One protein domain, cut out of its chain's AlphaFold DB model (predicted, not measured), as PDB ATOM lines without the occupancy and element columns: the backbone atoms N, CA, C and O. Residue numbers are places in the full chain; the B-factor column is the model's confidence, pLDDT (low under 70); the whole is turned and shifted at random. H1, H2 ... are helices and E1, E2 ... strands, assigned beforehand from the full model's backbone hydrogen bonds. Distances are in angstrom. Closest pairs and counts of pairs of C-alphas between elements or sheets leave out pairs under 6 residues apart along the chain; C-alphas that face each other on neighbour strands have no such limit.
ATOM      1  N   THR A 117     -32.597 -41.404  43.338       76.25
ATOM      2  CA  THR A 117     -33.728 -41.464  44.265       76.25
ATOM      3  C   THR A 117     -34.952 -40.810  43.636       76.25
ATOM      4  O   THR A 117     -34.847 -39.833  42.881       76.25
ATOM      5  N   LEU A 118     -36.120 -41.365  43.944       69.12
ATOM      6  CA  LEU A 118     -37.415 -40.746  43.670       69.12
ATOM      7  C   LEU A 118     -37.867 -39.947  44.907       69.12
ATOM      8  O   LEU A 118     -37.075 -39.748  45.825       69.12
ATOM      9  N   ASP A 119     -39.074 -39.387  44.873       60.03
ATOM     10  CA  ASP A 119     -39.660 -38.491  45.883       60.03
ATOM     11  C   ASP A 119     -39.322 -38.797  47.363       60.03
ATOM     12  O   ASP A 119     -39.092 -39.948  47.725       60.03
ATOM     13  N   PRO A 120     -39.330 -37.789  48.264       64.50
ATOM     14  CA  PRO A 120     -39.776 -36.400  48.063       64.50
ATOM     15  C   PRO A 120     -38.666 -35.438  47.611       64.50
ATOM     16  O   PRO A 120     -38.929 -34.275  47.303       64.50
ATOM     17  N   LYS A 121     -37.407 -35.888  47.605       72.75
ATOM     18  CA  LYS A 121     -36.250 -35.090  47.177       72.75
ATOM     19  C   LYS A 121     -35.467 -35.874  46.126       72.75
ATOM     20  O   LYS A 121     -34.451 -36.484  46.466       72.75
ATOM     21  N   PRO A 122     -35.920 -35.865  44.859       76.56
ATOM     22  CA  PRO A 122     -35.257 -36.605  43.801       76.56
ATOM     23  C   PRO A 122     -33.834 -36.090  43.628       76.56
ATOM     24  O   PRO A 122     -33.598 -34.910  43.322       76.56
ATOM     25  N   ALA A 123     -32.884 -36.990  43.824       83.19
ATOM     26  CA  ALA A 123     -31.473 -36.688  43.761       83.19
ATOM     27  C   ALA A 123     -30.751 -37.690  42.864       83.19
ATOM     28  O   ALA A 123     -31.146 -38.844  42.686       83.19
ATOM     29  N   ARG A 124     -29.698 -37.188  42.229       85.56
ATOM     30  CA  ARG A 124     -28.844 -37.922  41.306       85.56
ATOM     31  C   ARG A 124     -27.401 -37.666  41.673       85.56
ATOM     32  O   ARG A 124     -27.035 -36.550  42.057       85.56
ATOM     33  N   PHE A 125     -26.570 -38.678  41.483       87.00
ATOM     34  CA  PHE A 125     -25.138 -38.494  41.596       87.00
ATOM     35  C   PHE A 125     -24.620 -37.616  40.456       87.00
ATOM     36  O   PHE A 125     -24.840 -37.888  39.270       87.00
ATOM     37  N   CYS A 126     -23.916 -36.544  40.803       87.44
ATOM     38  CA  CYS A 126     -23.278 -35.689  39.824       87.44
ATOM     39  C   CYS A 126     -21.823 -36.098  39.610       87.44
ATOM     40  O   CYS A 126     -20.956 -35.757  40.401       87.44
ATOM     41  N   TYR A 127     -21.531 -36.704  38.462       86.19
ATOM     42  CA  TYR A 127     -20.170 -37.100  38.066       86.19
ATOM     43  C   TYR A 127     -19.198 -35.937  37.787       86.19
ATOM     44  O   TYR A 127     -18.058 -36.175  37.400       86.19
ATOM     45  N   LYS A 128     -19.637 -34.680  37.923       87.81
ATOM     46  CA  LYS A 128     -18.759 -33.503  37.841       87.81
ATOM     47  C   LYS A 128     -18.150 -33.157  39.197       87.81
ATOM     48  O   LYS A 128     -16.957 -32.927  39.298       87.81
ATOM     49  N   CYS A 129     -18.979 -33.096  40.235       89.25
ATOM     50  CA  CYS A 129     -18.553 -32.710  41.582       89.25
ATOM     51  C   CYS A 129     -18.525 -33.883  42.571       89.25
ATOM     52  O   CYS A 129     -18.200 -33.668  43.733       89.25
ATOM     53  N   SER A 130     -18.894 -35.083  42.117       89.06
ATOM     54  CA  SER A 130     -18.991 -36.318  42.896       89.06
ATOM     55  C   SER A 130     -19.880 -36.187  44.135       89.06
ATOM     56  O   SER A 130     -19.560 -36.678  45.209       89.06
ATOM     57  N   LYS A 131     -21.013 -35.490  43.991       88.12
ATOM     58  CA  LYS A 131     -22.002 -35.303  45.064       88.12
ATOM     59  C   LYS A 131     -23.382 -35.757  44.625       88.12
ATOM     60  O   LYS A 131     -23.779 -35.539  43.476       88.12
ATOM     61  N   PHE A 132     -24.132 -36.326  45.563       84.75
ATOM     62  CA  PHE A 132     -25.562 -36.559  45.401       84.75
ATOM     63  C   PHE A 132     -26.299 -35.223  45.542       84.75
ATOM     64  O   PHE A 132     -26.213 -34.557  46.574       84.75
ATOM     65  N   ALA A 133     -26.963 -34.779  44.480       84.56
ATOM     66  CA  ALA A 133     -27.592 -33.464  44.429       84.56
ATOM     67  C   ALA A 133     -28.935 -33.529  43.697       84.56
ATOM     68  O   ALA A 133     -29.231 -34.502  43.007       84.56
ATOM     69  N   GLY A 134     -29.755 -32.486  43.840       83.81
ATOM     70  CA  GLY A 134     -31.081 -32.444  43.220       83.81
ATOM     71  C   GLY A 134     -31.049 -32.699  41.706       83.81
ATOM     72  O   GLY A 134     -30.060 -32.401  41.034       83.81
ATOM     73  N   ASN A 135     -32.158 -33.207  41.162       76.56
ATOM     74  CA  ASN A 135     -32.307 -33.718  39.786       76.56
ATOM     75  C   ASN A 135     -31.741 -32.820  38.646       76.56
ATOM     76  O   ASN A 135     -31.384 -33.309  37.577       76.56
ATOM     77  N   ASN A 136     -31.602 -31.506  38.863       79.06
ATOM     78  CA  ASN A 136     -31.081 -30.543  37.880       79.06
ATOM     79  C   ASN A 136     -29.665 -30.005  38.172       79.06
ATOM     80  O   ASN A 136     -29.195 -29.123  37.454       79.06
ATOM     81  N   HIS A 137     -28.962 -30.521  39.184       86.06
ATOM     82  CA  HIS A 137     -27.661 -29.990  39.604       86.06
ATOM     83  C   HIS A 137     -26.616 -29.973  38.474       86.06
ATOM     84  O   HIS A 137     -25.848 -29.021  38.360       86.06
ATOM     85  N   PHE A 138     -26.622 -30.967  37.581       77.94
ATOM     86  CA  PHE A 138     -25.669 -31.055  36.467       77.94
ATOM     87  C   PHE A 138     -25.660 -29.818  35.545       77.94
ATOM     88  O   PHE A 138     -24.618 -29.530  34.949       77.94
ATOM     89  N   LYS A 139     -26.790 -29.092  35.452       81.38
ATOM     90  CA  LYS A 139     -26.952 -27.874  34.638       81.38
ATOM     91  C   LYS A 139     -26.196 -26.681  35.221       81.38
ATOM     92  O   LYS A 139     -25.648 -25.889  34.470       81.38
ATOM     93  N   ALA A 140     -26.175 -26.565  36.548       86.06
ATOM     94  CA  ALA A 140     -25.526 -25.467  37.268       86.06
ATOM     95  C   ALA A 140     -24.124 -25.838  37.788       86.06
ATOM     96  O   ALA A 140     -23.401 -24.988  38.300       86.06
ATOM     97  N   CYS A 141     -23.735 -27.111  37.689       87.19
ATOM     98  CA  CYS A 141     -22.451 -27.584  38.182       87.19
ATOM     99  C   CYS A 141     -21.295 -27.086  37.299       87.19
ATOM    100  O   CYS A 141     -21.183 -27.482  36.133       87.19
ATOM    101  N   ALA A 142     -20.429 -26.261  37.896       86.50
ATOM    102  CA  ALA A 142     -19.262 -25.646  37.262       86.50
ATOM    103  C   ALA A 142     -18.030 -26.571  37.166       86.50
ATOM    104  O   ALA A 142     -17.053 -26.222  36.507       86.50
ATOM    105  N   ALA A 143     -18.057 -27.739  37.816       87.31
ATOM    106  CA  ALA A 143     -16.953 -28.693  37.771       87.31
ATOM    107  C   ALA A 143     -16.881 -29.436  36.420       87.31
ATOM    108  O   ALA A 143     -17.886 -29.606  35.721       87.31
ATOM    109  N   ILE A 144     -15.681 -29.899  36.065       85.38
ATOM    110  CA  ILE A 144     -15.434 -30.733  34.881       85.38
ATOM    111  C   ILE A 144     -15.949 -32.150  35.157       85.38
ATOM    112  O   ILE A 144     -15.769 -32.677  36.248       85.38
ATOM    113  N   CYS A 145     -16.596 -32.784  34.177       83.56
ATOM    114  CA  CYS A 145     -17.073 -34.158  34.329       83.56
ATOM    115  C   CYS A 145     -15.912 -35.161  34.420       83.56
ATOM    116  O   CYS A 145     -15.139 -35.272  33.470       83.56
ATOM    117  N   ASN A 146     -15.867 -35.968  35.484       80.62
ATOM    118  CA  ASN A 146     -14.836 -36.996  35.680       80.62
ATOM    119  C   ASN A 146     -14.906 -38.134  34.650       80.62
ATOM    120  O   ASN A 146     -13.908 -38.795  34.395       80.62
ATOM    121  N   ARG A 147     -16.071 -38.356  34.021       78.44
ATOM    122  CA  ARG A 147     -16.250 -39.427  33.024       78.44
ATOM    123  C   ARG A 147     -15.848 -39.027  31.608       78.44
ATOM    124  O   ARG A 147     -15.346 -39.855  30.863       78.44
ATOM    125  N   CYS A 148     -16.132 -37.787  31.203       81.25
ATOM    126  CA  CYS A 148     -15.948 -37.358  29.810       81.25
ATOM    127  C   CYS A 148     -15.047 -36.130  29.629       81.25
ATOM    128  O   CYS A 148     -14.827 -35.722  28.492       81.25
ATOM    129  N   GLY A 149     -14.561 -35.515  30.712       79.25
ATOM    130  CA  GLY A 149     -13.665 -34.356  30.660       79.25
ATOM    131  C   GLY A 149     -14.309 -33.053  30.171       79.25
ATOM    132  O   GLY A 149     -13.595 -32.101  29.878       79.25
ATOM    133  N   LYS A 150     -15.645 -32.985  30.059       77.56
ATOM    134  CA  LYS A 150     -16.372 -31.815  29.531       77.56
ATOM    135  C   LYS A 150     -17.217 -31.092  30.581       77.56
ATOM    136  O   LYS A 150     -17.724 -31.708  31.520       77.56
ATOM    137  N   TYR A 151     -17.433 -29.794  30.362       73.06
ATOM    138  CA  TYR A 151     -18.326 -28.950  31.166       73.06
ATOM    139  C   TYR A 151     -19.803 -29.095  30.773       73.06
ATOM    140  O   TYR A 151     -20.679 -28.998  31.627       73.06
ATOM    141  N   ASP A 152     -20.108 -29.382  29.512       69.50
ATOM    142  CA  ASP A 152     -21.464 -29.478  28.948       69.50
ATOM    143  C   ASP A 152     -21.996 -30.924  28.904       69.50
ATOM    144  O   ASP A 152     -22.809 -31.305  28.061       69.50
ATOM    145  N   CYS A 153     -21.535 -31.765  29.834       68.38
ATOM    146  CA  CYS A 153     -21.980 -33.148  29.940       68.38
ATOM    147  C   CYS A 153     -23.482 -33.223  30.270       68.38
ATOM    148  O   CYS A 153     -23.933 -32.712  31.298       68.38
ATOM    149  N   HIS A 154     -24.237 -33.904  29.408       60.38
ATOM    150  CA  HIS A 154     -25.636 -34.244  29.637       60.38
ATOM    151  C   HIS A 154     -25.714 -35.641  30.279       60.38
ATOM    152  O   HIS A 154     -24.953 -36.524  29.874       60.38
ATOM    153  N   PRO A 155     -26.604 -35.874  31.262       58.41
ATOM    154  CA  PRO A 155     -26.891 -37.224  31.731       58.41
ATOM    155  C   PRO A 155     -27.321 -38.076  30.531       58.41
ATOM    156  O   PRO A 155     -28.116 -37.607  29.714       58.41
ATOM    157  N   GLY A 156     -26.790 -39.297  30.408       53.09
ATOM    158  CA  GLY A 156     -27.347 -40.278  29.475       53.09
ATOM    159  C   GLY A 156     -28.846 -40.407  29.753       53.09
ATOM    160  O   GLY A 156     -29.230 -40.454  30.922       53.09
ATOM    161  N   LYS A 157     -29.659 -40.323  28.695       33.12
ATOM    162  CA  LYS A 157     -31.113 -40.481  28.795       33.12
ATOM    163  C   LYS A 157     -31.471 -41.863  29.316       33.12
ATOM    164  O   LYS A 157     -30.778 -42.818  28.904       33.12
TER     165      LYS A 157
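AT A GLANCE: This is residues 117 to 157 of the 157 residues of an uncharacterized protein of Caenorhabditis nigoni (UniProt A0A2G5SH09). This domain has little regular structure: a small hairpin of two strands, E1 and E2, then a short helix, H1, and residues 141 to 157, with no named element, which loop beyond the hairpin's turn and fold back. The 41 printed residues hold E1, E2 and H1 in that order; the sheet, E1 - E2, is antiparallel, and the class is mixed, with 12 residues in named elements. The whole is compact, radius of gyration of the C-alphas 10.0 A, and elongated, spanning 31 by 19 by 14 A.

HOW THE PARTS SIT: Look first at E1, residues 123 to 126, and E2, residues 131 to 134, a hairpin at 137 degrees; N 124 and O 133 are 2.8 A apart, within hydrogen-bond range. In H1, residues 137 to 140, too short for an O i to N i+4 pair, the one O i to N i+3 pair is within range. The closest C-alphas of E1 and H1, Cys 126 and Phe 138, are 6.2 A apart.

IN THESE COORDINATES: Find C-alpha 123 at (-31.473, -36.688, 43.761); E1 runs 9.1 A from there. E2 spans 9.7 A. H1 spans 5.5 A, ending at C-alpha 140, (-25.526, -25.467, 37.268).

THE WHOLE: The C-alphas farthest apart, Pro 120 and Gly 149, are 31.4 A apart. The printed part has no cut; the links E1 to E2 and E2 to H1 are tight. Look for pLDDT under 70 at residues 118 to 120 and 152 to 157.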